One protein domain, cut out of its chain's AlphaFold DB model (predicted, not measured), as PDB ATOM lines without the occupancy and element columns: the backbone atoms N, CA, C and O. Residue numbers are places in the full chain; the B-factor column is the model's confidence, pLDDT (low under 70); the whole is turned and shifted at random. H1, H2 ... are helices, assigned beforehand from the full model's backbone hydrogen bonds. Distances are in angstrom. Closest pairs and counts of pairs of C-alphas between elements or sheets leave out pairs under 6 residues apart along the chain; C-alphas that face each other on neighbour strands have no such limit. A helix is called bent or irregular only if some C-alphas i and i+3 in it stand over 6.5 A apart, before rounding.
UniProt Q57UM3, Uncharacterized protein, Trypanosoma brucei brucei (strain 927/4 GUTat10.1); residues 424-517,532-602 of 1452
ATOM      1  N   THR A 424      21.005 -42.161 -59.176       57.18
ATOM      2  CA  THR A 424      20.559 -40.931 -59.838       57.18
ATOM      3  C   THR A 424      21.772 -40.087 -60.223       57.18
ATOM      4  O   THR A 424      22.856 -40.193 -59.639       57.18
ATOM      5  N   VAL A 425      21.624 -39.232 -61.225       58.90
ATOM      6  CA  VAL A 425      22.705 -38.375 -61.731       58.90
ATOM      7  C   VAL A 425      23.323 -37.531 -60.613       58.90
ATOM      8  O   VAL A 425      24.547 -37.440 -60.496       58.90
ATOM      9  N   GLY A 426      22.475 -36.986 -59.739       63.74
ATOM     10  CA  GLY A 426      22.878 -36.230 -58.560       63.74
ATOM     11  C   GLY A 426      23.726 -37.038 -57.577       63.74
ATOM     12  O   GLY A 426      24.675 -36.497 -57.016       63.74
ATOM     13  N   THR A 427      23.474 -38.341 -57.412       64.08
ATOM     14  CA  THR A 427      24.304 -39.197 -56.536       64.08
ATOM     15  C   THR A 427      25.697 -39.414 -57.093       64.08
ATOM     16  O   THR A 427      26.675 -39.283 -56.362       64.08
ATOM     17  N   THR A 428      25.805 -39.647 -58.402       63.72
ATOM     18  CA  THR A 428      27.100 -39.793 -59.082       63.72
ATOM     19  C   THR A 428      27.886 -38.479 -59.025       63.72
ATOM     20  O   THR A 428      29.100 -38.476 -58.830       63.72
ATOM     21  N   PHE A 429      27.192 -37.342 -59.137       69.45
ATOM     22  CA  PHE A 429      27.780 -36.016 -58.960       69.45
ATOM     23  C   PHE A 429      28.323 -35.795 -57.535       69.45
ATOM     24  O   PHE A 429      29.460 -35.352 -57.373       69.45
ATOM     25  N   LEU A 430      27.549 -36.147 -56.503       72.46
ATOM     26  CA  LEU A 430      27.970 -36.032 -55.103       72.46
ATOM     27  C   LEU A 430      29.133 -36.974 -54.750       72.46
ATOM     28  O   LEU A 430      30.057 -36.548 -54.059       72.46
ATOM     29  N   GLU A 431      29.124 -38.217 -55.240       68.76
ATOM     30  CA  GLU A 431      30.240 -39.163 -55.078       68.76
ATOM     31  C   GLU A 431      31.538 -38.568 -55.651       68.76
ATOM     32  O   GLU A 431      32.565 -38.535 -54.971       68.76
ATOM     33  N   ARG A 432      31.477 -37.954 -56.840       66.29
ATOM     34  CA  ARG A 432      32.643 -37.291 -57.440       66.29
ATOM     35  C   ARG A 432      33.086 -36.015 -56.732       66.29
ATOM     36  O   ARG A 432      34.280 -35.706 -56.753       66.29
ATOM     37  N   LEU A 433      32.177 -35.262 -56.103       70.68
ATOM     38  CA  LEU A 433      32.569 -34.122 -55.258       70.68
ATOM     39  C   LEU A 433      33.445 -34.597 -54.094       70.68
ATOM     40  O   LEU A 433      34.420 -33.924 -53.752       70.68
ATOM     41  N   VAL A 434      33.102 -35.748 -53.503       72.16
ATOM     42  CA  VAL A 434      33.857 -36.366 -52.404       72.16
ATOM     43  C   VAL A 434      35.210 -36.870 -52.895       72.16
ATOM     44  O   VAL A 434      36.222 -36.522 -52.289       72.16
ATOM     45  N   GLU A 435      35.252 -37.605 -54.009       68.59
ATOM     46  CA  GLU A 435      36.497 -38.123 -54.606       68.59
ATOM     47  C   GLU A 435      37.506 -37.009 -54.939       68.59
ATOM     48  O   GLU A 435      38.711 -37.188 -54.768       68.59
ATOM     49  N   ASN A 436      37.022 -35.834 -55.360       64.09
ATOM     50  CA  ASN A 436      37.862 -34.695 -55.745       64.09
ATOM     51  C   ASN A 436      38.077 -33.656 -54.627       64.09
ATOM     52  O   ASN A 436      38.631 -32.588 -54.889       64.09
ATOM     53  N   GLY A 437      37.604 -33.903 -53.398       67.23
ATOM     54  CA  GLY A 437      37.738 -32.955 -52.280       67.23
ATOM     55  C   GLY A 437      37.066 -31.592 -52.518       67.23
ATOM     56  O   GLY A 437      37.428 -30.603 -51.888       67.23
ATOM     57  N   SER A 438      36.092 -31.532 -53.430       69.06
ATOM     58  CA  SER A 438      35.447 -30.295 -53.901       69.06
ATOM     59  C   SER A 438      34.093 -30.026 -53.227       69.06
ATOM     60  O   SER A 438      33.332 -29.161 -53.650       69.06
ATOM     61  N   VAL A 439      33.769 -30.762 -52.158       74.17
ATOM     62  CA  VAL A 439      32.497 -30.608 -51.430       74.17
ATOM     63  C   VAL A 439      32.380 -29.223 -50.780       74.17
ATOM     64  O   VAL A 439      31.309 -28.629 -50.823       74.17
ATOM     65  N   ASP A 440      33.458 -28.681 -50.200       72.03
ATOM     66  CA  ASP A 440      33.428 -27.374 -49.517       72.03
ATOM     67  C   ASP A 440      33.282 -26.202 -50.501       72.03
ATOM     68  O   ASP A 440      32.526 -25.268 -50.232       72.03
ATOM     69  N   SER A 441      33.950 -26.262 -51.661       70.25
ATOM     70  CA  SER A 441      33.785 -25.256 -52.718       70.25
ATOM     71  C   SER A 441      32.367 -25.287 -53.284       70.25
ATOM     72  O   SER A 441      31.715 -24.248 -53.321       70.25
ATOM     73  N   PHE A 442      31.849 -26.473 -53.615       77.20
ATOM     74  CA  PHE A 442      30.470 -26.634 -54.077       77.20
ATOM     75  C   PHE A 442      29.444 -26.153 -53.043       77.20
ATOM     76  O   PHE A 442      28.542 -25.390 -53.380       77.20
ATOM     77  N   LEU A 443      29.594 -26.549 -51.774       79.98
ATOM     78  CA  LEU A 443      28.683 -26.149 -50.701       79.98
ATOM     79  C   LEU A 443      28.696 -24.631 -50.495       79.98
ATOM     80  O   LEU A 443      27.643 -24.036 -50.286       79.98
ATOM     81  N   ARG A 444      29.868 -23.992 -50.584       79.73
ATOM     82  CA  ARG A 444      29.999 -22.532 -50.511       79.73
ATOM     83  C   ARG A 444      29.290 -21.847 -51.673       79.73
ATOM     84  O   ARG A 444      28.481 -20.962 -51.422       79.73
ATOM     85  N   SER A 445      29.532 -22.295 -52.903       73.55
ATOM     86  CA  SER A 445      28.881 -21.766 -54.104       73.55
ATOM     87  C   SER A 445      27.358 -21.924 -54.048       73.55
ATOM     88  O   SER A 445      26.630 -20.973 -54.322       73.55
ATOM     89  N   ALA A 446      26.861 -23.088 -53.618       76.42
ATOM     90  CA  ALA A 446      25.430 -23.333 -53.447       76.42
ATOM     91  C   ALA A 446      24.804 -22.432 -52.367       76.42
ATOM     92  O   ALA A 446      23.712 -21.903 -52.557       76.42
ATOM     93  N   VAL A 447      25.507 -22.211 -51.250       81.36
ATOM     94  CA  VAL A 447      25.067 -21.299 -50.183       81.36
ATOM     95  C   VAL A 447      25.071 -19.843 -50.650       81.36
ATOM     96  O   VAL A 447      24.130 -19.113 -50.352       81.36
ATOM     97  N   GLU A 448      26.099 -19.404 -51.375       76.89
ATOM     98  CA  GLU A 448      26.183 -18.046 -51.924       76.89
ATOM     99  C   GLU A 448      25.056 -17.774 -52.924       76.89
ATOM    100  O   GLU A 448      24.397 -16.741 -52.814       76.89
ATOM    101  N   HIS A 449      24.779 -18.735 -53.810       75.61
ATOM    102  CA  HIS A 449      23.640 -18.706 -54.726       75.61
ATOM    103  C   HIS A 449      22.296 -18.631 -53.983       75.61
ATOM    104  O   HIS A 449      21.473 -17.758 -54.243       75.61
ATOM    105  N   ASP A 450      22.063 -19.503 -53.001       79.54
ATOM    106  CA  ASP A 450      20.804 -19.507 -52.248       79.54
ATOM    107  C   ASP A 450      20.626 -18.232 -51.390       79.54
ATOM    108  O   ASP A 450      19.500 -17.789 -51.132       79.54
ATOM    109  N   ILE A 451      21.727 -17.604 -50.951       76.87
ATOM    110  CA  ILE A 451      21.719 -16.295 -50.276       76.87
ATOM    111  C   ILE A 451      21.450 -15.151 -51.266       76.87
ATOM    112  O   ILE A 451      20.786 -14.184 -50.877       76.87
ATOM    113  N   SER A 452      21.953 -15.218 -52.506       72.03
ATOM    114  CA  SER A 452      21.673 -14.208 -53.538       72.03
ATOM    115  C   SER A 452      20.225 -14.282 -54.019       72.03
ATOM    116  O   SER A 452      19.552 -13.255 -54.043       72.03
ATOM    117  N   GLU A 453      19.710 -15.487 -54.262       68.94
ATOM    118  CA  GLU A 453      18.322 -15.744 -54.680       68.94
ATOM    119  C   GLU A 453      17.305 -15.602 -53.533       68.94
ATOM    120  O   GLU A 453      16.094 -15.690 -53.730       68.94
ATOM    121  N   SER A 454      17.771 -15.400 -52.294       66.59
ATOM    122  CA  SER A 454      16.937 -15.326 -51.083       66.59
ATOM    123  C   SER A 454      16.050 -16.564 -50.826       66.59
ATOM    124  O   SER A 454      15.182 -16.525 -49.939       66.59
ATOM    125  N   CYS A 455      16.304 -17.671 -51.535       66.29
ATOM    126  CA  CYS A 455      15.542 -18.920 -51.540       66.29
ATOM    127  C   CYS A 455      16.503 -20.130 -51.523       66.29
ATOM    128  O   CYS A 455      17.330 -20.239 -52.424       66.29
ATOM    129  N   PRO A 456      16.399 -21.069 -50.556       65.41
ATOM    130  CA  PRO A 456      17.322 -22.206 -50.397       65.41
ATOM    131  C   PRO A 456      17.062 -23.362 -51.385       65.41
ATOM    132  O   PRO A 456      17.070 -24.537 -51.010       65.41
ATOM    133  N   SER A 457      16.688 -23.051 -52.625       71.04
ATOM    134  CA  SER A 457      16.098 -24.037 -53.535       71.04
ATOM    135  C   SER A 457      17.090 -25.092 -54.031       71.04
ATOM    136  O   SER A 457      16.683 -26.230 -54.277       71.04
ATOM    137  N   LEU A 458      18.372 -24.736 -54.156       75.04
ATOM    138  CA  LEU A 458      19.413 -25.642 -54.623       75.04
ATOM    139  C   LEU A 458      19.882 -26.545 -53.488       75.04
ATOM    140  O   LEU A 458      19.866 -27.768 -53.634       75.04
ATOM    141  N   LEU A 459      20.230 -25.965 -52.335       83.16
ATOM    142  CA  LEU A 459      20.737 -26.736 -51.206       83.16
ATOM    143  C   LEU A 459      19.681 -27.706 -50.662       83.16
ATOM    144  O   LEU A 459      20.016 -28.837 -50.327       83.16
ATOM    145  N   THR A 460      18.402 -27.314 -50.648       77.66
ATOM    146  CA  THR A 460      17.307 -28.216 -50.244       77.66
ATOM    147  C   THR A 460      17.216 -29.441 -51.164       77.66
ATOM    148  O   THR A 460      17.078 -30.555 -50.671       77.66
ATOM    149  N   ARG A 461      17.366 -29.272 -52.486       74.16
ATOM    150  CA  ARG A 461      17.358 -30.393 -53.449       74.16
ATOM    151  C   ARG A 461      18.600 -31.274 -53.350       74.16
ATOM    152  O   ARG A 461      18.487 -32.492 -53.393       74.16
ATOM    153  N   VAL A 462      19.774 -30.676 -53.148       78.90
ATOM    154  CA  VAL A 462      21.009 -31.429 -52.867       78.90
ATOM    155  C   VAL A 462      20.830 -32.298 -51.621       78.90
ATOM    156  O   VAL A 462      21.246 -33.448 -51.601       78.90
ATOM    157  N   MET A 463      20.180 -31.773 -50.580       79.35
ATOM    158  CA  MET A 463      19.926 -32.527 -49.354       79.35
ATOM    159  C   MET A 463      18.867 -33.634 -49.508       79.35
ATOM    160  O   MET A 463      18.896 -34.581 -48.719       79.35
ATOM    161  N   GLN A 464      17.975 -33.531 -50.504       73.27
ATOM    162  CA  GLN A 464      16.944 -34.526 -50.843       73.27
ATOM    163  C   GLN A 464      17.484 -35.739 -51.612       73.27
ATOM    164  O   GLN A 464      16.821 -36.771 -51.628       73.27
ATOM    165  N   SER A 465      18.671 -35.654 -52.223       70.56
ATOM    166  CA  SER A 465      19.201 -36.729 -53.070       70.56
ATOM    167  C   SER A 465      19.332 -38.061 -52.312       70.56
ATOM    168  O   SER A 465      19.953 -38.096 -51.244       70.56
ATOM    169  N   GLN A 466      18.806 -39.149 -52.878       67.02
ATOM    170  CA  GLN A 466      18.873 -40.494 -52.292       67.02
ATOM    171  C   GLN A 466      20.304 -41.036 -52.299       67.02
ATOM    172  O   GLN A 466      20.867 -41.261 -53.357       67.02
ATOM    173  N   LEU A 467      20.918 -41.286 -51.147       65.64
ATOM    174  CA  LEU A 467      22.290 -41.788 -51.080       65.64
ATOM    175  C   LEU A 467      22.347 -43.312 -51.264       65.64
ATOM    176  O   LEU A 467      21.600 -44.057 -50.629       65.64
ATOM    177  N   GLY A 468      23.304 -43.787 -52.067       60.86
ATOM    178  CA  GLY A 468      23.671 -45.204 -52.114       60.86
ATOM    179  C   GLY A 468      24.389 -45.665 -50.834       60.86
ATOM    180  O   GLY A 468      24.942 -44.857 -50.086       60.86
ATOM    181  N   ALA A 469      24.445 -46.982 -50.597       57.68
ATOM    182  CA  ALA A 469      25.027 -47.587 -49.387       57.68
ATOM    183  C   ALA A 469      26.492 -47.176 -49.096       57.68
ATOM    184  O   ALA A 469      26.917 -47.174 -47.937       57.68
ATOM    185  N   ASN A 470      27.241 -46.782 -50.133       55.75
ATOM    186  CA  ASN A 470      28.649 -46.382 -50.051       55.75
ATOM    187  C   ASN A 470      28.852 -44.903 -49.666       55.75
ATOM    188  O   ASN A 470      29.963 -44.501 -49.324       55.75
ATOM    189  N   ALA A 471      27.802 -44.078 -49.657       61.97
ATOM    190  CA  ALA A 471      27.922 -42.624 -49.544       61.97
ATOM    191  C   ALA A 471      27.908 -42.091 -48.090       61.97
ATOM    192  O   ALA A 471      27.574 -40.931 -47.841       61.97
ATOM    193  N   ARG A 472      28.309 -42.914 -47.107       64.31
ATOM    194  CA  ARG A 472      28.298 -42.578 -45.663       64.31
ATOM    195  C   ARG A 472      29.136 -41.346 -45.292       64.31
ATOM    196  O   ARG A 472      28.912 -40.750 -44.243       64.31
ATOM    197  N   VAL A 473      30.090 -40.958 -46.138       75.61
ATOM    198  CA  VAL A 473      30.971 -39.798 -45.924       75.61
ATOM    199  C   VAL A 473      30.228 -38.467 -46.123       75.61
ATOM    200  O   VAL A 473      30.528 -37.492 -45.433       75.61
ATOM    201  N   LEU A 474      29.234 -38.420 -47.019       77.32
ATOM    202  CA  LEU A 474      28.521 -37.189 -47.383       77.32
ATOM    203  C   LEU A 474      27.772 -36.548 -46.198       77.32
ATOM    204  O   LEU A 474      28.021 -35.368 -45.943       77.32
ATOM    205  N   PRO A 475      26.936 -37.275 -45.422       78.46
ATOM    206  CA  PRO A 475      26.284 -36.729 -44.228       78.46
ATOM    207  C   PRO A 475      27.257 -36.096 -43.228       78.46
ATOM    208  O   PRO A 475      26.999 -35.003 -42.723       78.46
ATOM    209  N   THR A 476      28.403 -36.738 -42.990       80.55
ATOM    210  CA  THR A 476      29.442 -36.247 -42.076       80.55
ATOM    211  C   THR A 476      30.069 -34.944 -42.574       80.55
ATOM    212  O   THR A 476      30.195 -33.982 -41.816       80.55
ATOM    213  N   VAL A 477      30.449 -34.880 -43.857       81.70
ATOM    214  CA  VAL A 477      31.082 -33.686 -44.445       81.70
ATOM    215  C   VAL A 477      30.102 -32.514 -44.500       81.70
ATOM    216  O   VAL A 477      30.456 -31.406 -44.092       81.70
ATOM    217  N   PHE A 478      28.859 -32.750 -44.934       85.90
ATOM    218  CA  PHE A 478      27.819 -31.719 -44.967       85.90
ATOM    219  C   PHE A 478      27.481 -31.210 -43.559       85.90
ATOM    220  O   PHE A 478      27.400 -29.996 -43.365       85.90
ATOM    221  N   GLY A 479      27.354 -32.100 -42.567       83.34
ATOM    222  CA  GLY A 479      27.080 -31.726 -41.174       83.34
ATOM    223  C   GLY A 479      28.164 -30.823 -40.578       83.34
ATOM    224  O   GLY A 479      27.846 -29.816 -39.945       83.34
ATOM    225  N   ARG A 480      29.442 -31.117 -40.865       85.53
ATOM    226  CA  ARG A 480      30.590 -30.317 -40.400       85.53
ATOM    227  C   ARG A 480      30.763 -28.982 -41.123       85.53
ATOM    228  O   ARG A 480      31.200 -28.015 -40.505       85.53
ATOM    229  N   GLN A 481      30.482 -28.918 -42.428       85.55
ATOM    230  CA  GLN A 481      30.823 -27.751 -43.260       85.55
ATOM    231  C   GLN A 481      29.666 -26.774 -43.486       85.55
ATOM    232  O   GLN A 481      29.920 -25.606 -43.778       85.55
ATOM    233  N   LEU A 482      28.405 -27.186 -43.305       87.78
ATOM    234  CA  LEU A 482      27.243 -26.335 -43.588       87.78
ATOM    235  C   LEU A 482      27.260 -25.022 -42.790       87.78
ATOM    236  O   LEU A 482      27.243 -23.940 -43.379       87.78
ATOM    237  N   LEU A 483      27.329 -25.090 -41.458       87.00
ATOM    238  CA  LEU A 483      27.314 -23.891 -40.612       87.00
ATOM    239  C   LEU A 483      28.558 -22.993 -40.831       87.00
ATOM    240  O   LEU A 483      28.372 -21.781 -40.983       87.00
ATOM    241  N   PRO A 484      29.797 -23.527 -40.926       86.20
ATOM    242  CA  PRO A 484      30.971 -22.745 -41.327       86.20
ATOM    243  C   PRO A 484      30.843 -22.059 -42.694       86.20
ATOM    244  O   PRO A 484      31.202 -20.886 -42.817       86.20
ATOM    245  N   SER A 485      30.318 -22.738 -43.716       83.98
ATOM    246  CA  SER A 485      30.173 -22.169 -45.063       83.98
ATOM    247  C   SER A 485      29.128 -21.055 -45.116       83.98
ATOM    248  O   SER A 485      29.404 -20.001 -45.687       83.98
ATOM    249  N   VAL A 486      28.004 -21.197 -44.403       84.77
ATOM    250  CA  VAL A 486      27.020 -20.111 -44.226       84.77
ATOM    251  C   VAL A 486      27.624 -18.940 -43.452       84.77
ATOM    252  O   VAL A 486      27.410 -17.780 -43.803       84.77
ATOM    253  N   GLN A 487      28.428 -19.208 -42.422       83.46
ATOM    254  CA  GLN A 487      29.099 -18.150 -41.671       83.46
ATOM    255  C   GLN A 487      30.080 -17.360 -42.543       83.46
ATOM    256  O   GLN A 487      30.104 -16.133 -42.449       83.46
ATOM    257  N   ARG A 488      30.868 -18.029 -43.394       81.90
ATOM    258  CA  ARG A 488      31.782 -17.362 -44.338       81.90
ATOM    259  C   ARG A 488      31.015 -16.530 -45.367       81.90
ATOM    260  O   ARG A 488      31.329 -15.352 -45.513       81.90
ATOM    261  N   ALA A 489      29.974 -17.094 -45.980       76.38
ATOM    262  CA  ALA A 489      29.146 -16.403 -46.970       76.38
ATOM    263  C   ALA A 489      28.388 -15.192 -46.388       76.38
ATOM    264  O   ALA A 489      28.122 -14.227 -47.095       76.38
ATOM    265  N   LEU A 490      28.058 -15.200 -45.090       75.95
ATOM    266  CA  LEU A 490      27.417 -14.063 -44.417       75.95
ATOM    267  C   LEU A 490      28.409 -13.009 -43.901       75.95
ATOM    268  O   LEU A 490      28.025 -11.850 -43.762       75.95
ATOM    269  N   ARG A 491      29.669 -13.371 -43.605       71.20
ATOM    270  CA  ARG A 491      30.704 -12.422 -43.136       71.20
ATOM    271  C   ARG A 491      31.122 -11.411 -44.202       71.20
ATOM    272  O   ARG A 491      31.589 -10.337 -43.840       71.20
ATOM    273  N   SER A 492      30.929 -11.726 -45.481       62.91
ATOM    274  CA  SER A 492      31.120 -10.778 -46.584       62.91
ATOM    275  C   SER A 492      30.063  -9.661 -46.606       62.91
ATOM    276  O   SER A 492      30.233  -8.681 -47.326       62.91
ATOM    277  N   ARG A 493      28.993  -9.758 -45.795       59.86
ATOM    278  CA  ARG A 493      27.970  -8.715 -45.647       59.86
ATOM    279  C   ARG A 493      28.157  -7.937 -44.330       59.86
ATOM    280  O   ARG A 493      28.244  -8.548 -43.261       59.86
ATOM    281  N   PRO A 494      28.179  -6.590 -44.359       44.00
ATOM    282  CA  PRO A 494      28.401  -5.761 -43.178       44.00
ATOM    283  C   PRO A 494      27.153  -5.753 -42.283       44.00
ATOM    284  O   PRO A 494      26.287  -4.894 -42.397       44.00
ATOM    285  N   ALA A 495      27.035  -6.732 -41.385       48.45
ATOM    286  CA  ALA A 495      25.958  -6.770 -40.399       48.45
ATOM    287  C   ALA A 495      26.467  -7.274 -39.037       48.45
ATOM    288  O   ALA A 495      26.188  -8.392 -38.589       48.45
ATOM    289  N   ALA A 496      27.255  -6.434 -38.361       43.67
ATOM    290  CA  ALA A 496      27.702  -6.688 -36.995       43.67
ATOM    291  C   ALA A 496      26.491  -6.731 -36.038       43.67
ATOM    292  O   ALA A 496      25.674  -5.816 -36.003       43.67
ATOM    293  N   GLY A 497      26.360  -7.816 -35.269       55.17
ATOM    294  CA  GLY A 497      25.297  -8.004 -34.268       55.17
ATOM    295  C   GLY A 497      24.100  -8.857 -34.715       55.17
ATOM    296  O   GLY A 497      23.320  -9.300 -33.870       55.17
ATOM    297  N   THR A 498      23.955  -9.170 -36.011       67.21
ATOM    298  CA  THR A 498      22.833  -9.981 -36.533       67.21
ATOM    299  C   THR A 498      23.181 -11.372 -37.040       67.21
ATOM    300  O   THR A 498      22.266 -12.193 -37.165       67.21
ATOM    301  N   LEU A 499      24.473 -11.676 -37.192       71.53
ATOM    302  CA  LEU A 499      24.993 -12.919 -37.766       71.53
ATOM    303  C   LEU A 499      24.326 -14.193 -37.217       71.53
ATOM    304  O   LEU A 499      23.877 -15.020 -38.000       71.53
ATOM    305  N   HIS A 500      24.168 -14.334 -35.896       70.80
ATOM    306  CA  HIS A 500      23.596 -15.553 -35.302       70.80
ATOM    307  C   HIS A 500      22.130 -15.819 -35.674       70.80
ATOM    308  O   HIS A 500      21.753 -16.985 -35.766       70.80
ATOM    309  N   LEU A 501      21.294 -14.794 -35.906       71.61
ATOM    310  CA  LEU A 501      19.918 -15.039 -36.380       71.61
ATOM    311  C   LEU A 501      19.837 -15.138 -37.901       71.61
ATOM    312  O   LEU A 501      18.925 -15.791 -38.389       71.61
ATOM    313  N   LEU A 502      20.771 -14.540 -38.647       74.95
ATOM    314  CA  LEU A 502      20.874 -14.775 -40.092       74.95
ATOM    315  C   LEU A 502      21.301 -16.222 -40.376       74.95
ATOM    316  O   LEU A 502      20.684 -16.876 -41.212       74.95
ATOM    317  N   LEU A 503      22.267 -16.743 -39.608       81.12
ATOM    318  CA  LEU A 503      22.663 -18.154 -39.611       81.12
ATOM    319  C   LEU A 503      21.463 -19.059 -39.322       81.12
ATOM    320  O   LEU A 503      21.162 -19.954 -40.109       81.12
ATOM    321  N   LEU A 504      20.741 -18.786 -38.230       80.93
ATOM    322  CA  LEU A 504      19.559 -19.560 -37.861       80.93
ATOM    323  C   LEU A 504      18.457 -19.474 -38.925       80.93
ATOM    324  O   LEU A 504      17.854 -20.489 -39.252       80.93
ATOM    325  N   ARG A 505      18.204 -18.284 -39.485       80.30
ATOM    326  CA  ARG A 505      17.205 -18.072 -40.540       80.30
ATOM    327  C   ARG A 505      17.535 -18.909 -41.771       80.30
ATOM    328  O   ARG A 505      16.653 -19.610 -42.255       80.30
ATOM    329  N   PHE A 506      18.781 -18.878 -42.241       83.42
ATOM    330  CA  PHE A 506      19.208 -19.680 -43.385       83.42
ATOM    331  C   PHE A 506      19.089 -21.183 -43.092       83.42
ATOM    332  O   PHE A 506      18.383 -21.886 -43.812       83.42
ATOM    333  N   LEU A 507      19.658 -21.658 -41.975       84.68
ATOM    334  CA  LEU A 507      19.571 -23.067 -41.572       84.68
ATOM    335  C   LEU A 507      18.127 -23.550 -41.403       84.68
ATOM    336  O   LEU A 507      17.795 -24.647 -41.834       84.68
ATOM    337  N   SER A 508      17.250 -22.735 -40.814       79.89
ATOM    338  CA  SER A 508      15.839 -23.088 -40.623       79.89
ATOM    339  C   SER A 508      15.065 -23.197 -41.935       79.89
ATOM    340  O   SER A 508      14.124 -23.977 -42.010       79.89
ATOM    341  N   ARG A 509      15.462 -22.447 -42.971       79.45
ATOM    342  CA  ARG A 509      14.853 -22.521 -44.303       79.45
ATOM    343  C   ARG A 509      15.340 -23.744 -45.083       79.45
ATOM    344  O   ARG A 509      14.532 -24.371 -45.750       79.45
ATOM    345  N   VAL A 510      16.623 -24.091 -44.958       81.29
ATOM    346  CA  VAL A 510      17.227 -25.281 -45.587       81.29
ATOM    347  C   VAL A 510      16.737 -26.572 -44.922       81.29
ATOM    348  O   VAL A 510      16.372 -27.518 -45.604       81.29
ATOM    349  N   LEU A 511      16.705 -26.613 -43.584       82.43
ATOM    350  CA  LEU A 511      16.368 -27.815 -42.809       82.43
ATOM    351  C   LEU A 511      14.883 -27.929 -42.453       82.43
ATOM    352  O   LEU A 511      14.423 -28.994 -42.051       82.43
ATOM    353  N   GLY A 512      14.128 -26.834 -42.575       72.44
ATOM    354  CA  GLY A 512      12.699 -26.772 -42.267       72.44
ATOM    355  C   GLY A 512      11.862 -27.878 -42.922       72.44
ATOM    356  O   GLY A 512      11.085 -28.500 -42.194       72.44
ATOM    357  N   PRO A 513      12.050 -28.178 -44.225       71.28
ATOM    358  CA  PRO A 513      11.350 -29.267 -44.909       71.28
ATOM    359  C   PRO A 513      11.581 -30.656 -44.295       71.28
ATOM    360  O   PRO A 513      10.704 -31.505 -44.382       71.28
ATOM    361  N   PHE A 514      12.727 -30.883 -43.645       72.38
ATOM    362  CA  PHE A 514      13.128 -32.194 -43.117       72.38
ATOM    363  C   PHE A 514      12.897 -32.339 -41.603       72.38
ATOM    364  O   PHE A 514      12.711 -33.440 -41.099       72.38
ATOM    365  N   LEU A 515      12.876 -31.229 -40.855       68.75
ATOM    366  CA  LEU A 515      12.649 -31.214 -39.400       68.75
ATOM    367  C   LEU A 515      11.153 -31.161 -39.009       68.75
ATOM    368  O   LEU A 515      10.809 -31.160 -37.819       68.75
ATOM    369  N   GLY A 516      10.253 -31.071 -39.993       55.49
ATOM    370  CA  GLY A 516       8.805 -30.975 -39.811       55.49
ATOM    371  C   GLY A 516       8.167 -32.312 -39.431       55.49
ATOM    372  O   GLY A 516       8.014 -33.196 -40.256       55.49
ATOM    373  N   THR A 517       7.729 -32.449 -38.178       44.43
ATOM    374  CA  THR A 517       7.126 -33.685 -37.635       44.43
ATOM    375  C   THR A 517       5.603 -33.606 -37.457       44.43
ATOM    376  O   THR A 517       5.043 -34.268 -36.585       44.43
ATOM    377  N   GLY A 532      18.661 -43.647 -47.934       60.53
ATOM    378  CA  GLY A 532      18.601 -42.471 -47.053       60.53
ATOM    379  C   GLY A 532      19.060 -41.194 -47.761       60.53
ATOM    380  O   GLY A 532      20.054 -41.220 -48.474       60.53
ATOM    381  N   SER A 533      18.386 -40.064 -47.556       71.16
ATOM    382  CA  SER A 533      18.868 -38.742 -47.993       71.16
ATOM    383  C   SER A 533      19.934 -38.181 -47.033       71.16
ATOM    384  O   SER A 533      20.095 -38.671 -45.911       71.16
ATOM    385  N   ILE A 534      20.651 -37.117 -47.425       74.37
ATOM    386  CA  ILE A 534      21.591 -36.427 -46.516       74.37
ATOM    387  C   ILE A 534      20.836 -35.873 -45.295       74.37
ATOM    388  O   ILE A 534      21.299 -36.020 -44.164       74.37
ATOM    389  N   ALA A 535      19.667 -35.259 -45.514       72.86
ATOM    390  CA  ALA A 535      18.869 -34.633 -44.456       72.86
ATOM    391  C   ALA A 535      18.034 -35.607 -43.609       72.86
ATOM    392  O   ALA A 535      17.483 -35.191 -42.592       72.86
ATOM    393  N   SER A 536      17.950 -36.884 -43.986       69.31
ATOM    394  CA  SER A 536      17.360 -37.959 -43.171       69.31
ATOM    395  C   SER A 536      18.434 -38.807 -42.477       69.31
ATOM    396  O   SER A 536      18.169 -39.916 -42.028       69.31
ATOM    397  N   SER A 537      19.689 -38.345 -42.448       73.37
ATOM    398  CA  SER A 537      20.778 -39.038 -41.764       73.37
ATOM    399  C   SER A 537      20.956 -38.498 -40.345       73.37
ATOM    400  O   SER A 537      21.288 -37.327 -40.154       73.37
ATOM    401  N   ALA A 538      20.845 -39.365 -39.333       71.55
ATOM    402  CA  ALA A 538      21.176 -39.002 -37.952       71.55
ATOM    403  C   ALA A 538      22.623 -38.475 -37.819       71.55
ATOM    404  O   ALA A 538      22.865 -37.520 -37.084       71.55
ATOM    405  N   VAL A 539      23.570 -39.025 -38.596       76.32
ATOM    406  CA  VAL A 539      24.988 -38.604 -38.617       76.32
ATOM    407  C   VAL A 539      25.136 -37.133 -39.008       76.32
ATOM    408  O   VAL A 539      25.883 -36.399 -38.362       76.32
ATOM    409  N   PHE A 540      24.380 -36.682 -40.013       82.84
ATOM    410  CA  PHE A 540      24.362 -35.280 -40.429       82.84
ATOM    411  C   PHE A 540      23.944 -34.353 -39.275       82.84
ATOM    412  O   PHE A 540      24.618 -33.355 -39.006       82.84
ATOM    413  N   TYR A 541      22.871 -34.695 -38.553       83.28
ATOM    414  CA  TYR A 541      22.371 -33.873 -37.448       83.28
ATOM    415  C   TYR A 541      23.281 -33.883 -36.214       83.28
ATOM    416  O   TYR A 541      23.391 -32.854 -35.548       83.28
ATOM    417  N   ILE A 542      23.954 -34.998 -35.910       80.46
ATOM    418  CA  ILE A 542      24.936 -35.081 -34.814       80.46
ATOM    419  C   ILE A 542      26.116 -34.141 -35.081       80.46
ATOM    420  O   ILE A 542      26.473 -33.338 -34.219       80.46
ATOM    421  N   GLU A 543      26.696 -34.208 -36.282       84.34
ATOM    422  CA  GLU A 543      27.819 -33.352 -36.684       84.34
ATOM    423  C   GLU A 543      27.401 -31.873 -36.731       84.34
ATOM    424  O   GLU A 543      28.121 -31.003 -36.237       84.34
ATOM    425  N   LEU A 544      26.182 -31.588 -37.206       87.12
ATOM    426  CA  LEU A 544      25.604 -30.245 -37.167       87.12
ATOM    427  C   LEU A 544      25.451 -29.724 -35.728       87.12
ATOM    428  O   LEU A 544      25.821 -28.580 -35.459       87.12
ATOM    429  N   LEU A 545      24.928 -30.532 -34.795       84.87
ATOM    430  CA  LEU A 545      24.811 -30.160 -33.378       84.87
ATOM    431  C   LEU A 545      26.184 -29.903 -32.744       84.87
ATOM    432  O   LEU A 545      26.318 -28.946 -31.982       84.87
ATOM    433  N   GLY A 546      27.204 -30.690 -33.101       83.47
ATOM    434  CA  GLY A 546      28.596 -30.443 -32.708       83.47
ATOM    435  C   GLY A 546      29.114 -29.088 -33.197       83.47
ATOM    436  O   GLY A 546      29.682 -28.316 -32.423       83.47
ATOM    437  N   CYS A 547      28.843 -28.730 -34.456       85.00
ATOM    438  CA  CYS A 547      29.183 -27.410 -34.989       85.00
ATOM    439  C   CYS A 547      28.406 -26.271 -34.314       85.00
ATOM    440  O   CYS A 547      28.970 -25.200 -34.088       85.00
ATOM    441  N   VAL A 548      27.131 -26.481 -33.966       84.47
ATOM    442  CA  VAL A 548      26.324 -25.495 -33.226       84.47
ATOM    443  C   VAL A 548      26.899 -25.275 -31.821       84.47
ATOM    444  O   VAL A 548      27.107 -24.118 -31.454       84.47
ATOM    445  N   ALA A 549      27.238 -26.353 -31.095       78.38
ATOM    446  CA  ALA A 549      27.926 -26.341 -29.789       78.38
ATOM    447  C   ALA A 549      29.245 -25.555 -29.803       78.38
ATOM    448  O   ALA A 549      29.560 -24.847 -28.845       78.38
ATOM    449  N   ALA A 550      29.996 -25.635 -30.905       79.90
ATOM    450  CA  ALA A 550      31.263 -24.929 -31.066       79.90
ATOM    451  C   ALA A 550      31.107 -23.449 -31.475       79.90
ATOM    452  O   ALA A 550      31.878 -22.602 -31.025       79.90
ATOM    453  N   LEU A 551      30.142 -23.117 -32.345       74.97
ATOM    454  CA  LEU A 551      30.043 -21.793 -32.984       74.97
ATOM    455  C   LEU A 551      29.040 -20.830 -32.325       74.97
ATOM    456  O   LEU A 551      29.101 -19.624 -32.591       74.97
ATOM    457  N   VAL A 552      28.109 -21.314 -31.492       72.97
ATOM    458  CA  VAL A 552      27.046 -20.498 -30.872       72.97
ATOM    459  C   VAL A 552      27.196 -20.488 -29.338       72.97
ATOM    460  O   VAL A 552      26.605 -21.315 -28.655       72.97
ATOM    461  N   PRO A 553      27.945 -19.530 -28.758       60.52
ATOM    462  CA  PRO A 553      28.335 -19.571 -27.341       60.52
ATOM    463  C   PRO A 553      27.245 -19.141 -26.342       60.52
ATOM    464  O   PRO A 553      27.415 -19.316 -25.138       60.52
ATOM    465  N   THR A 554      26.136 -18.539 -26.787       60.52
ATOM    466  CA  THR A 554      25.153 -17.920 -25.879       60.52
ATOM    467  C   THR A 554      23.828 -18.679 -25.825       60.52
ATOM    468  O   THR A 554      23.037 -18.644 -26.770       60.52
ATOM    469  N   SER A 555      23.523 -19.240 -24.655       55.96
ATOM    470  CA  SER A 555      22.226 -19.837 -24.300       55.96
ATOM    471  C   SER A 555      21.050 -18.844 -24.307       55.96
ATOM    472  O   SER A 555      19.887 -19.243 -24.282       55.96
ATOM    473  N   GLY A 556      21.341 -17.538 -24.369       55.15
ATOM    474  CA  GLY A 556      20.353 -16.458 -24.293       55.15
ATOM    475  C   GLY A 556      19.429 -16.317 -25.508       55.15
ATOM    476  O   GLY A 556      18.377 -15.690 -25.399       55.15
ATOM    477  N   ILE A 557      19.765 -16.902 -26.665       66.78
ATOM    478  CA  ILE A 557      18.934 -16.781 -27.871       66.78
ATOM    479  C   ILE A 557      17.896 -17.913 -27.898       66.78
ATOM    480  O   ILE A 557      18.174 -19.010 -28.382       66.78
ATOM    481  N   ARG A 558      16.667 -17.631 -27.432       72.01
ATOM    482  CA  ARG A 558      15.536 -18.593 -27.399       72.01
ATOM    483  C   ARG A 558      15.321 -19.336 -28.726       72.01
ATOM    484  O   ARG A 558      14.933 -20.501 -28.723       72.01
ATOM    485  N   ALA A 559      15.577 -18.677 -29.856       71.23
ATOM    486  CA  ALA A 559      15.411 -19.261 -31.184       71.23
ATOM    487  C   ALA A 559      16.406 -20.409 -31.464       71.23
ATOM    488  O   ALA A 559      16.009 -21.434 -32.015       71.23
ATOM    489  N   TRP A 560      17.662 -20.287 -31.014       79.74
ATOM    490  CA  TRP A 560      18.653 -21.367 -31.097       79.74
ATOM    491  C   TRP A 560      18.303 -22.529 -30.171       79.74
ATOM    492  O   TRP A 560      18.385 -23.676 -30.590       79.74
ATOM    493  N   HIS A 561      17.824 -22.241 -28.957       78.90
ATOM    494  CA  HIS A 561      17.350 -23.278 -28.038       78.90
ATOM    495  C   HIS A 561      16.213 -24.114 -28.656       78.90
ATOM    496  O   HIS A 561      16.288 -25.339 -28.659       78.90
ATOM    497  N   ARG A 562      15.207 -23.471 -29.275       79.09
ATOM    498  CA  ARG A 562      14.120 -24.173 -29.990       79.09
ATOM    499  C   ARG A 562      14.633 -25.011 -31.165       79.09
ATOM    500  O   ARG A 562      14.116 -26.098 -31.403       79.09
ATOM    501  N   PHE A 563      15.617 -24.508 -31.911       82.50
ATOM    502  CA  PHE A 563      16.225 -25.237 -33.026       82.50
ATOM    503  C   PHE A 563      16.975 -26.480 -32.547       82.50
ATOM    504  O   PHE A 563      16.674 -27.574 -33.012       82.50
ATOM    505  N   VAL A 564      17.868 -26.328 -31.565       83.10
ATOM    506  CA  VAL A 564      18.602 -27.441 -30.946       83.10
ATOM    507  C   VAL A 564      17.619 -28.479 -30.398       83.10
ATOM    508  O   VAL A 564      17.725 -29.651 -30.734       83.10
ATOM    509  N   GLN A 565      16.591 -28.051 -29.662       80.36
ATOM    510  CA  GLN A 565      15.550 -28.936 -29.132       80.36
ATOM    511  C   GLN A 565      14.799 -29.703 -30.236       80.36
ATOM    512  O   GLN A 565      14.527 -30.892 -30.079       80.36
ATOM    513  N   ARG A 566      14.468 -29.057 -31.365       79.69
ATOM    514  CA  ARG A 566      13.825 -29.721 -32.514       79.69
ATOM    515  C   ARG A 566      14.739 -30.756 -33.165       79.69
ATOM    516  O   ARG A 566      14.280 -31.865 -33.409       79.69
ATOM    517  N   VAL A 567      16.004 -30.410 -33.404       80.63
ATOM    518  CA  VAL A 567      16.993 -31.322 -33.998       80.63
ATOM    519  C   VAL A 567      17.248 -32.512 -33.071       80.63
ATOM    520  O   VAL A 567      17.160 -33.654 -33.507       80.63
ATOM    521  N   THR A 568      17.460 -32.281 -31.772       76.71
ATOM    522  CA  THR A 568      17.642 -33.351 -30.780       76.71
ATOM    523  C   THR A 568      16.427 -34.279 -30.709       76.71
ATOM    524  O   THR A 568      16.592 -35.495 -30.693       76.71
ATOM    525  N   ARG A 569      15.198 -33.743 -30.733       73.90
ATOM    526  CA  ARG A 569      13.976 -34.566 -30.786       73.90
ATOM    527  C   ARG A 569      13.849 -35.358 -32.088       73.90
ATOM    528  O   ARG A 569      13.332 -36.468 -32.042       73.90
ATOM    529  N   ALA A 570      14.275 -34.802 -33.223       70.72
ATOM    530  CA  ALA A 570      14.279 -35.512 -34.501       70.72
ATOM    531  C   ALA A 570      15.246 -36.708 -34.462       70.72
ATOM    532  O   ALA A 570      14.825 -37.821 -34.758       70.72
ATOM    533  N   ILE A 571      16.474 -36.507 -33.965       71.74
ATOM    534  CA  ILE A 571      17.458 -37.587 -33.764       71.74
ATOM    535  C   ILE A 571      16.896 -38.673 -32.834       71.74
ATOM    536  O   ILE A 571      16.929 -39.852 -33.169       71.74
ATOM    537  N   ILE A 572      16.334 -38.286 -31.681       68.12
ATOM    538  CA  ILE A 572      15.764 -39.239 -30.711       68.12
ATOM    539  C   ILE A 572      14.623 -40.062 -31.332       68.12
ATOM    540  O   ILE A 572      14.500 -41.248 -31.037       68.12
ATOM    541  N   ARG A 573      13.788 -39.450 -32.183       66.88
ATOM    542  CA  ARG A 573      12.674 -40.135 -32.857       66.88
ATOM    543  C   ARG A 573      13.149 -41.107 -33.931       66.88
ATOM    544  O   ARG A 573      12.633 -42.217 -33.975       66.88
ATOM    545  N   GLU A 574      14.107 -40.712 -34.768       63.08
ATOM    546  CA  GLU A 574      14.608 -41.581 -35.841       63.08
ATOM    547  C   GLU A 574      15.462 -42.737 -35.319       63.08
ATOM    548  O   GLU A 574      15.395 -43.844 -35.846       63.08
ATOM    549  N   CYS A 575      16.215 -42.527 -34.239       59.93
ATOM    550  CA  CYS A 575      17.044 -43.572 -33.643       59.93
ATOM    551  C   CYS A 575      16.275 -44.525 -32.713       59.93
ATOM    552  O   CYS A 575      16.866 -45.460 -32.182       59.93
ATOM    553  N   GLY A 576      14.964 -44.334 -32.525       51.04
ATOM    554  CA  GLY A 576      14.133 -45.200 -31.681       51.04
ATOM    555  C   GLY A 576      14.016 -46.655 -32.162       51.04
ATOM    556  O   GLY A 576      13.534 -47.492 -31.401       51.04
ATOM    557  N   SER A 577      14.450 -46.976 -33.388       47.37
ATOM    558  CA  SER A 577      14.335 -48.314 -33.993       47.37
ATOM    559  C   SER A 577      15.666 -49.018 -34.303       47.37
ATOM    560  O   SER A 577      15.641 -50.211 -34.608       47.37
ATOM    561  N   VAL A 578      16.825 -48.345 -34.217       43.45
ATOM    562  CA  VAL A 578      18.114 -48.905 -34.671       43.45
ATOM    563  C   VAL A 578      19.205 -48.750 -33.605       43.45
ATOM    564  O   VAL A 578      19.598 -47.642 -33.263       43.45
ATOM    565  N   SER A 579      19.670 -49.905 -33.112       42.38
ATOM    566  CA  SER A 579      20.843 -50.187 -32.261       42.38
ATOM    567  C   SER A 579      21.936 -49.097 -32.218       42.38
ATOM    568  O   SER A 579      22.592 -48.841 -33.229       42.38
ATOM    569  N   GLY A 580      22.181 -48.526 -31.026       48.22
ATOM    570  CA  GLY A 580      23.348 -47.687 -30.697       48.22
ATOM    571  C   GLY A 580      23.044 -46.243 -30.257       48.22
ATOM    572  O   GLY A 580      22.120 -45.600 -30.750       48.22
ATOM    573  N   ALA A 581      23.861 -45.710 -29.338       50.30
ATOM    574  CA  ALA A 581      23.767 -44.337 -28.832       50.30
ATOM    575  C   ALA A 581      23.779 -43.295 -29.968       50.30
ATOM    576  O   ALA A 581      24.817 -43.001 -30.563       50.30
ATOM    577  N   ALA A 582      22.618 -42.692 -30.230       61.28
ATOM    578  CA  ALA A 582      22.414 -41.752 -31.331       61.28
ATOM    579  C   ALA A 582      23.196 -40.440 -31.205       61.28
ATOM    580  O   ALA A 582      23.392 -39.752 -32.192       61.28
ATOM    581  N   ILE A 583      23.599 -40.030 -30.002       67.45
ATOM    582  CA  ILE A 583      24.315 -38.769 -29.762       67.45
ATOM    583  C   ILE A 583      25.507 -39.080 -28.847       67.45
ATOM    584  O   ILE A 583      25.273 -39.620 -27.763       67.45
ATOM    585  N   PRO A 584      26.758 -38.726 -29.207       71.31
ATOM    586  CA  PRO A 584      27.929 -38.953 -28.356       71.31
ATOM    587  C   PRO A 584      27.772 -38.323 -26.961       71.31
ATOM    588  O   PRO A 584      27.367 -37.164 -26.865       71.31
ATOM    589  N   SER A 585      28.143 -39.031 -25.886       65.22
ATOM    590  CA  SER A 585      27.971 -38.574 -24.491       65.22
ATOM    591  C   SER A 585      28.559 -37.184 -24.231       65.22
ATOM    592  O   SER A 585      27.916 -36.343 -23.611       65.22
ATOM    593  N   LEU A 586      29.741 -36.894 -24.790       65.12
ATOM    594  CA  LEU A 586      30.381 -35.578 -24.690       65.12
ATOM    595  C   LEU A 586      29.505 -34.459 -25.278       65.12
ATOM    596  O   LEU A 586      29.386 -33.384 -24.690       65.12
ATOM    597  N   LEU A 587      28.856 -34.720 -26.416       71.09
ATOM    598  CA  LEU A 587      27.946 -33.771 -27.050       71.09
ATOM    599  C   LEU A 587      26.653 -33.625 -26.236       71.09
ATOM    600  O   LEU A 587      26.161 -32.511 -26.093       71.09
ATOM    601  N   GLN A 588      26.132 -34.699 -25.631       71.50
ATOM    602  CA  GLN A 588      24.969 -34.611 -24.734       71.50
ATOM    603  C   GLN A 588      25.239 -33.678 -23.543       71.50
ATOM    604  O   GLN A 588      24.400 -32.841 -23.210       71.50
ATOM    605  N   VAL A 589      26.437 -33.751 -22.955       65.81
ATOM    606  CA  VAL A 589      26.871 -32.888 -21.842       65.81
ATOM    607  C   VAL A 589      26.993 -31.445 -22.292       65.81
ATOM    608  O   VAL A 589      26.497 -30.550 -21.612       65.81
ATOM    609  N   GLN A 590      27.622 -31.197 -23.440       69.85
ATOM    610  CA  GLN A 590      27.750 -29.851 -24.000       69.85
ATOM    611  C   GLN A 590      26.376 -29.245 -24.296       69.85
ATOM    612  O   GLN A 590      26.094 -28.126 -23.874       69.85
ATOM    613  N   LEU A 591      25.478 -30.004 -24.926       72.64
ATOM    614  CA  LEU A 591      24.115 -29.565 -25.209       72.64
ATOM    615  C   LEU A 591      23.318 -29.299 -23.923       72.64
ATOM    616  O   LEU A 591      22.615 -28.289 -23.829       72.64
ATOM    617  N   HIS A 592      23.440 -30.167 -22.914       69.81
ATOM    618  CA  HIS A 592      22.737 -30.018 -21.640       69.81
ATOM    619  C   HIS A 592      23.282 -28.851 -20.802       69.81
ATOM    620  O   HIS A 592      22.503 -28.084 -20.240       69.81
ATOM    621  N   THR A 593      24.602 -28.668 -20.751       63.82
ATOM    622  CA  THR A 593      25.247 -27.569 -20.011       63.82
ATOM    623  C   THR A 593      25.042 -26.211 -20.682       63.82
ATOM    624  O   THR A 593      24.798 -25.226 -19.986       63.82
ATOM    625  N   GLN A 594      25.091 -26.142 -22.018       68.46
ATOM    626  CA  GLN A 594      24.934 -24.890 -22.764       68.46
ATOM    627  C   GLN A 594      23.465 -24.506 -22.979       68.46
ATOM    628  O   GLN A 594      23.095 -23.364 -22.717       68.46
ATOM    629  N   TRP A 595      22.606 -25.421 -23.440       68.43
ATOM    630  CA  TRP A 595      21.222 -25.096 -23.816       68.43
ATOM    631  C   TRP A 595      20.153 -25.689 -22.921       68.43
ATOM    632  O   TRP A 595      19.021 -25.228 -23.020       68.43
ATOM    633  N   PHE A 596      20.496 -26.629 -22.042       65.25
ATOM    634  CA  PHE A 596      19.569 -27.325 -21.155       65.25
ATOM    635  C   PHE A 596      18.416 -28.016 -21.903       65.25
ATOM    636  O   PHE A 596      17.373 -27.424 -22.160       65.25
ATOM    637  N   LEU A 597      18.584 -29.298 -22.229       66.84
ATOM    638  CA  LEU A 597      17.571 -30.106 -22.919       66.84
ATOM    639  C   LEU A 597      17.056 -31.206 -21.976       66.84
ATOM    640  O   LEU A 597      17.762 -32.200 -21.781       66.84
ATOM    641  N   PRO A 598      15.860 -31.054 -21.372       61.25
ATOM    642  CA  PRO A 598      15.221 -32.099 -20.568       61.25
ATOM    643  C   PRO A 598      15.016 -33.407 -21.331       61.25
ATOM    644  O   PRO A 598      15.028 -34.472 -20.729       61.25
ATOM    645  N   GLU A 599      14.855 -33.341 -22.653       63.78
ATOM    646  CA  GLU A 599      14.643 -34.514 -23.504       63.78
ATOM    647  C   GLU A 599      15.842 -35.467 -23.495       63.78
ATOM    648  O   GLU A 599      15.660 -36.682 -23.551       63.78
ATOM    649  N   LEU A 600      17.059 -34.927 -23.355       63.66
ATOM    650  CA  LEU A 600      18.270 -35.730 -23.169       63.66
ATOM    651  C   LEU A 600      18.277 -36.432 -21.803       63.66
ATOM    652  O   LEU A 600      18.806 -37.530 -21.696       63.66
ATOM    653  N   LEU A 601      17.639 -35.846 -20.779       58.78
ATOM    654  CA  LEU A 601      17.491 -36.483 -19.466       58.78
ATOM    655  C   LEU A 601      16.514 -37.657 -19.496       58.78
ATOM    656  O   LEU A 601      16.508 -38.436 -18.555       58.78
ATOM    657  N   THR A 602      15.630 -37.760 -20.488       60.14
ATOM    658  CA  THR A 602      14.623 -38.834 -20.596       60.14
ATOM    659  C   THR A 602      15.010 -39.940 -21.575       60.14
ATOM    660  O   THR A 602      14.329 -40.959 -21.631       60.14
TER     661      THR A 602
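What this domain is: This is residues 424 to 517 and 532 to 602 of the 1452 residues of an uncharacterized protein of Trypanosoma brucei brucei (strain 927/4 GUTat10.1) (UniProt Q57UM3). The printed part is wound in stacked turns, a short pile of helix pairs: H2 beside H3, the bent H4 beside H5, H6 beside H7, and H8 beside the small H9. H2, H4, H6 and H8 make one row and H3, H5, H7 and H9 the other, while H1 lies across the first end of the pile and residues 492 to 497 stick out. There are 165 residues printed, with nine named helices, H1 to H9 in order, and no named strand; the class is all helix. The whole is compact, with a radius of gyration of the C-alphas of 15.7 A and spans of 45 by 42 by 26 A.

Where its parts are: Find C-alpha 425 at (22.705, -38.375, -61.731), where H1 begins; it runs to residue 435. H2, residues 439 to 452, covers 19.8 A, and H3 is residues 457 to 464. By its hydrogen bonds H4, residues 473 to 491, was assigned as one helix, but it is bent: C-alphas 480 and 483 are 7.2 A apart, and its arms, H4a, residues 473 to 480, and H4b, residues 483 to 491, stand at a steep tilt of 48 degrees. H5, residues 499 to 515, covers 22.1 A; it is irregular, with C-alphas 510 and 513 at 7.1 A, and has a kink of 44 degrees near residue 509. After the cut come H6, residues 538 to 551, 20.0 A, and H7, residues 558 to 577, 30.5 A, only just irregular, with C-alphas 574 and 577 at 7.0 A. H8 is residues 585 to 595, and H9, residues 598 to 602, ends at C-alpha 602, (14.623, -38.834, -20.596).

How they stand to each other: Begin at H4, the hub, which touches four other helices. H4a touches H6 at a shallow tilt of 26 degrees, the same way; their closest C-alphas, Pro 475 and Phe 540, are 4.5 A apart. H4b and H5 form a hairpin, closest at C-alphas 486 and 503, 6.6 A. H2 touches H4b, C-alphas 444 and 485 being closest at 5.5 A, and makes a hairpin with H3. H1 and H2 only just touch, only at the corner, with 3 pairs of C-alphas within 8 A. H6 and H7 form a hairpin, closest at C-alphas 538 and 571, 5.8 A. H6 touches H8 with residues 545 to 549 alone, and H9 touches H7, C-alphas 569 and 599 being closest at 7.3 A. Every O i to N i+4 pair is within hydrogen-bond range in H1, H2, H4a, H4b, H6, H8 and H9; H3 has 3 of 4, H5 11 of 13 and H7 15 of 16.

The domain as a whole: The C-alphas farthest apart, Pro 494 and Ser 579, are 46.4 A from each other. Residues 518 to 531 are not printed, and C-alphas 517 and 532 are 17.3 A apart across the cut. Of the links that are printed whole, none is long. Mean pLDDT of the printed part is 71.1, and 67 residues are under 70, among them 492 to 498 and 572 to 583.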